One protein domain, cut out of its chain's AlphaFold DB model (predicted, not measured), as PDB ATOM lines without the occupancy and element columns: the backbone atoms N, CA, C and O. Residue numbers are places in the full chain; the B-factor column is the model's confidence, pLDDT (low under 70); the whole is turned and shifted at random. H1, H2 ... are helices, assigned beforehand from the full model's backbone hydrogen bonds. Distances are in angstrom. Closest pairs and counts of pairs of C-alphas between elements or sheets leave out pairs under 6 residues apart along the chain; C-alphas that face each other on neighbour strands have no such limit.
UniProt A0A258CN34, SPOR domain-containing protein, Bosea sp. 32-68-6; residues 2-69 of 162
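This is residues 2 to 69 of the 162 residues of the protein "SPOR domain-containing protein" of Bosea sp. 32-68-6 (UniProt A0A258CN34). Look first at the longest helix, H4, which stands out from the rest at the end of a long, bare link, while H2 and H3 make a corner with tiny H1 beyond them. It is an open, all-helix arrangement of 68 printed residues with four named helices, H1 to H4 in order, and no named strand. It is loose, with a radius of gyration of the C-alphas of 15.9 A, and elongated, spanning 47 by 26 by 18 A.

H4, residues 51 to 68, is apart from H1, residues 2 to 5, H2, residues 13 to 23, and H3, residues 27 to 37. H2 and H3 only just touch, with 3 pairs of C-alphas within 8 A; the closest are those of Glu 16 and Ala 27, 5.7 A apart. They run the same way at a steep tilt of 66 degrees. H1 is apart from H2 and H3. In H2, H3 and H4 every O i to N i+4 pair is within hydrogen-bond range; H1 is too short for such a pair.

Find C-alpha 51 at (196.519, 232.801, 143.460); H4 runs 25.1 A to C-alpha 68. H3 measures 15.6 A, H2 15.2 A and H1 5.1 A, from C-alpha 2 at (198.602, 265.588, 172.559).

The C-alphas farthest apart, of Arg 8 and Ser 52, are 47.5 A apart. The printed part has no cut; the link from H3 to H4 is long. Residues 36 to 54 are among those under pLDDT 70.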
ATOM      1  N   SER A   2     197.653 265.609 171.426       64.50
ATOM      2  CA  SER A   2     198.602 265.588 172.559       64.50
ATOM      3  C   SER A   2     198.060 264.959 173.851       64.50
ATOM      4  O   SER A   2     198.777 264.224 174.514       64.50
ATOM      5  N   ALA A   3     196.792 265.199 174.194       74.12
ATOM      6  CA  ALA A   3     196.172 264.644 175.399       74.12
ATOM      7  C   ALA A   3     196.043 263.102 175.344       74.12
ATOM      8  O   ALA A   3     196.480 262.416 176.263       74.12
ATOM      9  N   TRP A   4     195.553 262.557 174.225       76.75
ATOM     10  CA  TRP A   4     195.459 261.108 173.988       76.75
ATOM     11  C   TRP A   4     196.834 260.433 173.931       76.75
ATOM     12  O   TRP A   4     197.031 259.401 174.563       76.75
ATOM     13  N   LEU A   5     197.809 261.062 173.260       74.56
ATOM     14  CA  LEU A   5     199.199 260.585 173.246       74.56
ATOM     15  C   LEU A   5     199.821 260.570 174.650       74.56
ATOM     16  O   LEU A   5     200.597 259.681 174.971       74.56
ATOM     17  N   ALA A   6     199.446 261.516 175.513       76.94
ATOM     18  CA  ALA A   6     199.883 261.563 176.906       76.94
ATOM     19  C   ALA A   6     199.071 260.643 177.843       76.94
ATOM     20  O   ALA A   6     199.188 260.777 179.060       76.94
ATOM     21  N   GLY A   7     198.187 259.785 177.316       72.31
ATOM     22  CA  GLY A   7     197.283 258.936 178.106       72.31
ATOM     23  C   GLY A   7     196.214 259.711 178.894       72.31
ATOM     24  O   GLY A   7     195.491 259.141 179.708       72.31
ATOM     25  N   ARG A   8     196.095 261.021 178.663       69.56
ATOM     26  CA  ARG A   8     195.185 261.934 179.357       69.56
ATOM     27  C   ARG A   8     194.022 262.286 178.431       69.56
ATOM     28  O   ARG A   8     194.026 263.317 177.773       69.56
ATOM     29  N   GLY A   9     193.009 261.425 178.387       76.69
ATOM     30  CA  GLY A   9     191.778 261.635 177.610       76.69
ATOM     31  C   GLY A   9     191.717 260.860 176.287       76.69
ATOM     32  O   GLY A   9     192.640 260.139 175.924       76.69
ATOM     33  N   GLY A  10     190.583 260.970 175.587       83.19
ATOM     34  CA  GLY A  10     190.292 260.233 174.349       83.19
ATOM     35  C   GLY A  10     190.600 261.010 173.065       83.19
ATOM     36  O   GLY A  10     190.863 262.217 173.091       83.19
ATOM     37  N   LEU A  11     190.527 260.324 171.922       87.19
ATOM     38  CA  LEU A  11     190.530 260.979 170.614       87.19
ATOM     39  C   LEU A  11     189.179 261.661 170.344       87.19
ATOM     40  O   LEU A  11     188.147 261.238 170.874       87.19
ATOM     41  N   PRO A  12     189.140 262.699 169.489       88.19
ATOM     42  CA  PRO A  12     187.879 263.215 168.981       88.19
ATOM     43  C   PRO A  12     187.058 262.110 168.310       88.19
ATOM     44  O   PRO A  12     187.580 261.258 167.591       88.19
ATOM     45  N   TYR A  13     185.744 262.170 168.497       76.62
ATOM     46  CA  TYR A  13     184.798 261.184 167.970       76.62
ATOM     47  C   TYR A  13     184.896 260.995 166.452       76.62
ATOM     48  O   TYR A  13     184.743 259.883 165.942       76.62
ATOM     49  N   GLU A  14     185.108 262.095 165.731       82.81
ATOM     50  CA  GLU A  14     185.279 262.083 164.282       82.81
ATOM     51  C   GLU A  14     186.491 261.238 163.885       82.81
ATOM     52  O   GLU A  14     186.359 260.345 163.052       82.81
ATOM     53  N   THR A  15     187.622 261.427 164.569       88.50
ATOM     54  CA  THR A  15     188.850 260.654 164.368       88.50
ATOM     55  C   THR A  15     188.651 259.182 164.710       88.50
ATOM     56  O   THR A  15     188.991 258.319 163.910       88.50
ATOM     57  N   GLU A  16     188.048 258.871 165.859       84.62
ATOM     58  CA  GLU A  16     187.784 257.477 166.239       84.62
ATOM     59  C   GLU A  16     186.896 256.756 165.216       84.62
ATOM     60  O   GLU A  16     187.120 255.588 164.901       84.62
ATOM     61  N   ASN A  17     185.881 257.447 164.685       78.81
ATOM     62  CA  ASN A  17     185.021 256.883 163.651       78.81
ATOM     63  C   ASN A  17     185.725 256.750 162.309       78.81
ATOM     64  O   ASN A  17     185.452 255.787 161.603       78.81
ATOM     65  N   TYR A  18     186.575 257.709 161.946       83.62
ATOM     66  CA  TYR A  18     187.378 257.624 160.736       83.62
ATOM     67  C   TYR A  18     188.282 256.389 160.791       83.62
ATOM     68  O   TYR A  18     188.231 255.558 159.889       83.62
ATOM     69  N   VAL A  19     189.012 256.200 161.896       84.50
ATOM     70  CA  VAL A  19     189.867 255.020 162.099       84.50
ATOM     71  C   VAL A  19     189.047 253.738 161.988       84.50
ATOM     72  O   VAL A  19     189.407 252.860 161.208       84.50
ATOM     73  N   LEU A  20     187.899 253.656 162.667       79.38
ATOM     74  CA  LEU A  20     187.028 252.481 162.580       79.38
ATOM     75  C   LEU A  20     186.497 252.235 161.161       79.38
ATOM     76  O   LEU A  20     186.418 251.087 160.732       79.38
ATOM     77  N   ALA A  21     186.120 253.286 160.433       72.25
ATOM     78  CA  ALA A  21     185.555 253.165 159.094       72.25
ATOM     79  C   ALA A  21     186.587 252.712 158.052       72.25
ATOM     80  O   ALA A  21     186.230 251.968 157.144       72.25
ATOM     81  N   ILE A  22     187.842 253.150 158.185       80.94
ATOM     82  CA  ILE A  22     188.916 252.824 157.239       80.94
ATOM     83  C   ILE A  22     189.592 251.496 157.585       80.94
ATOM     84  O   ILE A  22     189.876 250.701 156.695       80.94
ATOM     85  N   THR A  23     189.843 251.244 158.871       80.56
ATOM     86  CA  THR A  23     190.677 250.114 159.319       80.56
ATOM     87  C   THR A  23     189.869 248.930 159.843       80.56
ATOM     88  O   THR A  23     190.393 247.828 159.961       80.56
ATOM     89  N   GLY A  24     188.595 249.136 160.192       78.94
ATOM     90  CA  GLY A  24     187.763 248.122 160.842       78.94
ATOM     91  C   GLY A  24     188.067 247.895 162.330       78.94
ATOM     92  O   GLY A  24     187.301 247.193 162.989       78.94
ATOM     93  N   ALA A  25     189.112 248.516 162.883       78.19
ATOM     94  CA  ALA A  25     189.476 248.456 164.296       78.19
ATOM     95  C   ALA A  25     189.273 249.818 164.978       78.19
ATOM     96  O   ALA A  25     189.303 250.872 164.344       78.19
ATOM     97  N   THR A  26     189.031 249.820 166.293       84.25
ATOM     98  CA  THR A  26     188.955 251.087 167.040       84.25
ATOM     99  C   THR A  26     190.355 251.646 167.270       84.25
ATOM    100  O   THR A  26     191.297 250.882 167.463       84.25
ATOM    101  N   ALA A  27     190.485 252.972 167.341       84.44
ATOM    102  CA  ALA A  27     191.765 253.601 167.673       84.44
ATOM    103  C   ALA A  27     192.316 253.147 169.040       84.44
ATOM    104  O   ALA A  27     193.526 253.094 169.229       84.44
ATOM    105  N   GLN A  28     191.430 252.785 169.975       80.75
ATOM    106  CA  GLN A  28     191.824 252.236 171.267       80.75
ATOM    107  C   GLN A  28     192.390 250.819 171.137       80.75
ATOM    108  O   GLN A  28     193.424 250.557 171.724       80.75
ATOM    109  N   ALA A  29     191.779 249.955 170.317       81.38
ATOM    110  CA  ALA A  29     192.284 248.601 170.071       81.38
ATOM    111  C   ALA A  29     193.712 248.627 169.510       81.38
ATOM    112  O   ALA A  29     194.569 247.926 170.016       81.38
ATOM    113  N   TRP A  30     194.000 249.517 168.557       77.31
ATOM    114  CA  TRP A  30     195.371 249.707 168.061       77.31
ATOM    115  C   TRP A  30     196.336 250.198 169.142       77.31
ATOM    116  O   TRP A  30     197.477 249.759 169.205       77.31
ATOM    117  N   ALA A  31     195.893 251.127 169.992       78.19
ATOM    118  CA  ALA A  31     196.720 251.622 171.085       78.19
ATOM    119  C   ALA A  31     196.933 250.571 172.187       78.19
ATOM    120  O   ALA A  31     197.939 250.631 172.888       78.19
ATOM    121  N   ASP A  32     195.985 249.651 172.365       78.56
ATOM    122  CA  ASP A  32     196.087 248.521 173.281       78.56
ATOM    123  C   ASP A  32     197.032 247.452 172.709       78.56
ATOM    124  O   ASP A  32     197.912 247.018 173.444       78.56
ATOM    125  N   ASP A  33     196.931 247.122 171.414       73.38
ATOM    126  CA  ASP A  33     197.838 246.197 170.710       73.38
ATOM    127  C   ASP A  33     199.296 246.677 170.825       73.38
ATOM    128  O   ASP A  33     200.143 245.966 171.352       73.38
ATOM    129  N   VAL A  34     199.578 247.948 170.497       69.44
ATOM    130  CA  VAL A  34     200.929 248.538 170.647       69.44
ATOM    131  C   VAL A  34     201.422 248.510 172.101       69.44
ATOM    132  O   VAL A  34     202.611 248.336 172.356       69.44
ATOM    133  N   ARG A  35     200.530 248.680 173.087       71.06
ATOM    134  CA  ARG A  35     200.906 248.598 174.510       71.06
ATOM    135  C   ARG A  35     201.163 247.165 174.975       71.06
ATOM    136  O   ARG A  35     201.911 246.991 175.934       71.06
ATOM    137  N   GLN A  36     200.529 246.174 174.354       66.06
ATOM    138  CA  GLN A  36     200.723 244.755 174.654       66.06
ATOM    139  C   GLN A  36     201.965 244.185 173.959       66.06
ATOM    140  O   GLN A  36     202.656 243.371 174.567       66.06
ATOM    141  N   ASP A  37     202.278 244.658 172.753       60.81
ATOM    142  CA  ASP A  37     203.393 244.156 171.939       60.81
ATOM    143  C   ASP A  37     204.754 244.793 172.298       60.81
ATOM    144  O   ASP A  37     205.807 244.270 171.925       60.81
ATOM    145  N   GLY A  38     204.773 245.880 173.084       52.50
ATOM    146  CA  GLY A  38     206.001 246.643 173.356       52.50
ATOM    147  C   GLY A  38     206.568 247.266 172.072       52.50
ATOM    148  O   GLY A  38     205.934 247.199 171.027       52.50
ATOM    149  N   ASP A  39     207.753 247.886 172.111       52.44
ATOM    150  CA  ASP A  39     208.443 248.467 170.932       52.44
ATOM    151  C   ASP A  39     208.907 247.393 169.898       52.44
ATOM    152  O   ASP A  39     210.012 247.451 169.356       52.44
ATOM    153  N   GLY A  40     208.098 246.361 169.651       48.94
ATOM    154  CA  GLY A  40     208.413 245.179 168.863       48.94
ATOM    155  C   GLY A  40     207.705 245.167 167.514       48.94
ATOM    156  O   GLY A  40     206.564 244.743 167.426       48.94
ATOM    157  N   ASP A  41     208.459 245.585 166.498       51.44
ATOM    158  CA  ASP A  41     208.311 245.349 165.054       51.44
ATOM    159  C   ASP A  41     206.972 245.705 164.374       51.44
ATOM    160  O   ASP A  41     205.864 245.401 164.811       51.44
ATOM    161  N   ALA A  42     207.079 246.356 163.215       51.38
ATOM    162  CA  ALA A  42     205.916 246.584 162.369       51.38
ATOM    163  C   ALA A  42     205.356 245.221 161.927       51.38
ATOM    164  O   ALA A  42     206.147 244.343 161.581       51.38
ATOM    165  N   PRO A  43     204.023 245.028 161.867       54.38
ATOM    166  CA  PRO A  43     203.461 243.768 161.404       54.38
ATOM    167  C   PRO A  43     204.051 243.433 160.032       54.38
ATOM    168  O   PRO A  43     203.965 244.236 159.094       54.38
ATOM    169  N   GLU A  44     204.701 242.270 159.953       52.66
ATOM    170  CA  GLU A  44     205.423 241.807 158.775       52.66
ATOM    171  C   GLU A  44     204.525 241.961 157.540       52.66
ATOM    172  O   GLU A  44     203.371 241.515 157.528       52.66
ATOM    173  N   ARG A  45     205.020 242.652 156.500       53.44
ATOM    174  CA  ARG A  45     204.235 242.852 155.274       53.44
ATOM    175  C   ARG A  45     203.812 241.477 154.762       53.44
ATOM    176  O   ARG A  45     204.692 240.658 154.492       53.44
ATOM    177  N   PRO A  46     202.504 241.223 154.572       56.41
ATOM    178  CA  PRO A  46     202.052 239.904 154.181       56.41
ATOM    179  C   PRO A  46     202.715 239.526 152.858       56.41
ATOM    180  O   PRO A  46     202.632 240.254 151.862       56.41
ATOM    181  N   ARG A  47     203.416 238.389 152.871       61.41
ATOM    182  CA  ARG A  47     204.040 237.806 151.685       61.41
ATOM    183  C   ARG A  47     202.970 237.667 150.605       61.41
ATOM    184  O   ARG A  47     201.881 237.166 150.881       61.41
ATOM    185  N   ARG A  48     203.259 238.113 149.375       58.75
ATOM    186  CA  ARG A  48     202.332 237.918 148.250       58.75
ATOM    187  C   ARG A  48     202.098 236.418 148.064       58.75
ATOM    188  O   ARG A  48     203.013 235.699 147.674       58.75
ATOM    189  N   LEU A  49     200.883 235.978 148.377       58.09
ATOM    190  CA  LEU A  49     200.439 234.604 148.186       58.09
ATOM    191  C   LEU A  49     200.275 234.308 146.692       58.09
ATOM    192  O   LEU A  49     199.943 235.199 145.904       58.09
ATOM    193  N   SER A  50     200.486 233.048 146.308       65.56
ATOM    194  CA  SER A  50     200.065 232.556 144.996       65.56
ATOM    195  C   SER A  50     198.530 232.619 144.886       65.56
ATOM    196  O   SER A  50     197.832 232.672 145.900       65.56
ATOM    197  N   ILE A  51     197.972 232.632 143.672       64.00
ATOM    198  CA  ILE A  51     196.519 232.801 143.460       64.00
ATOM    199  C   ILE A  51     195.704 231.687 144.148       64.00
ATOM    200  O   ILE A  51     194.644 231.958 144.714       64.00
ATOM    201  N   SER A  52     196.210 230.450 144.152       66.31
ATOM    202  CA  SER A  52     195.583 229.304 144.824       66.31
ATOM    203  C   SER A  52     195.624 229.428 146.348       66.31
ATOM    204  O   SER A  52     194.612 229.198 147.011       66.31
ATOM    205  N   ASP A  53     196.755 229.873 146.900       67.62
ATOM    206  CA  ASP A  53     196.903 230.079 148.344       67.62
ATOM    207  C   ASP A  53     196.058 231.265 148.817       67.62
ATOM    208  O   ASP A  53     195.449 231.222 149.882       67.62
ATOM    209  N   ALA A  54     195.941 232.308 147.991       68.19
ATOM    210  CA  ALA A  54     195.103 233.465 148.268       68.19
ATOM    211  C   ALA A  54     193.614 233.094 148.353       68.19
ATOM    212  O   ALA A  54     192.908 233.633 149.201       68.19
ATOM    213  N   ALA A  55     193.129 232.164 147.523       73.69
ATOM    214  CA  ALA A  55     191.738 231.710 147.571       73.69
ATOM    215  C   ALA A  55     191.436 230.912 148.855       73.69
ATOM    216  O   ALA A  55     190.440 231.184 149.531       73.69
ATOM    217  N   ALA A  56     192.322 229.984 149.233       74.69
ATOM    218  CA  ALA A  56     192.207 229.227 150.480       74.69
ATOM    219  C   ALA A  56     192.304 230.149 151.712       74.69
ATOM    220  O   ALA A  56     191.469 230.079 152.619       74.69
ATOM    221  N   GLN A  57     193.253 231.089 151.704       78.62
ATOM    222  CA  GLN A  57     193.423 232.064 152.778       78.62
ATOM    223  C   GLN A  57     192.252 233.051 152.856       78.62
ATOM    224  O   GLN A  57     191.860 233.452 153.952       78.62
ATOM    225  N   CYS A  58     191.651 233.416 151.721       78.81
ATOM    226  CA  CYS A  58     190.455 234.253 151.669       78.81
ATOM    227  C   CYS A  58     189.280 233.565 152.371       78.81
ATOM    228  O   CYS A  58     188.636 234.181 153.219       78.81
ATOM    229  N   LEU A  59     189.046 232.275 152.106       82.50
ATOM    230  CA  LEU A  59     187.991 231.508 152.778       82.50
ATOM    231  C   LEU A  59     188.201 231.456 154.299       82.50
ATOM    232  O   LEU A  59     187.266 231.737 155.051       82.50
ATOM    233  N   ILE A  60     189.427 231.180 154.753       83.19
ATOM    234  CA  ILE A  60     189.774 231.158 156.185       83.19
ATOM    235  C   ILE A  60     189.613 232.552 156.813       83.19
ATOM    236  O   ILE A  60     189.057 232.691 157.905       83.19
ATOM    237  N   THR A  61     190.039 233.606 156.118       79.62
ATOM    238  CA  THR A  61     189.943 234.995 156.597       79.62
ATOM    239  C   THR A  61     188.486 235.455 156.683       79.62
ATOM    240  O   THR A  61     188.063 236.042 157.675       79.62
ATOM    241  N   VAL A  62     187.661 235.130 155.685       80.00
ATOM    242  CA  VAL A  62     186.222 235.426 155.708       80.00
ATOM    243  C   VAL A  62     185.526 234.652 156.826       80.00
ATOM    244  O   VAL A  62     184.692 235.225 157.531       80.00
ATOM    245  N   ALA A  63     185.873 233.378 157.030       79.50
ATOM    246  CA  ALA A  63     185.327 232.571 158.118       79.50
ATOM    247  C   ALA A  63     185.701 233.145 159.495       79.50
ATOM    248  O   ALA A  63     184.824 233.355 160.333       79.50
ATOM    249  N   THR A  64     186.971 233.493 159.716       76.50
ATOM    250  CA  THR A  64     187.440 234.085 160.981       76.50
ATOM    251  C   THR A  64     186.842 235.465 161.243       76.50
ATOM    252  O   THR A  64     186.430 235.730 162.371       76.50
ATOM    253  N   ILE A  65     186.691 236.321 160.226       71.06
ATOM    254  CA  ILE A  65     185.995 237.612 160.362       71.06
ATOM    255  C   ILE A  65     184.520 237.403 160.717       71.06
ATOM    256  O   ILE A  65     183.998 238.110 161.579       71.06
ATOM    257  N   ARG A  66     183.835 236.433 160.093       68.94
ATOM    258  CA  ARG A  66     182.434 236.115 160.425       68.94
ATOM    259  C   ARG A  66     182.269 235.658 161.876       68.94
ATOM    260  O   ARG A  66     181.262 236.008 162.479       68.94
ATOM    261  N   VAL A  67     183.245 234.931 162.422       66.19
ATOM    262  CA  VAL A  67     183.234 234.449 163.813       66.19
ATOM    263  C   VAL A  67     183.634 235.546 164.808       66.19
ATOM    264  O   VAL A  67     183.012 235.676 165.857       66.19
ATOM    265  N   ARG A  68     184.653 236.360 164.494       55.41
ATOM    266  CA  ARG A  68     185.154 237.426 165.384       55.41
ATOM    267  C   ARG A  68     184.292 238.672 165.408       55.41
ATOM    268  O   ARG A  68     184.396 239.437 166.364       55.41
ATOM    269  N   ARG A  69     183.480 238.930 164.379       48.81
ATOM    270  CA  ARG A  69     182.534 240.044 164.421       48.81
ATOM    271  C   ARG A  69     181.594 239.744 165.584       48.81
ATOM    272  O   ARG A  69     180.839 238.779 165.469       48.81
TER     273      ARG A  69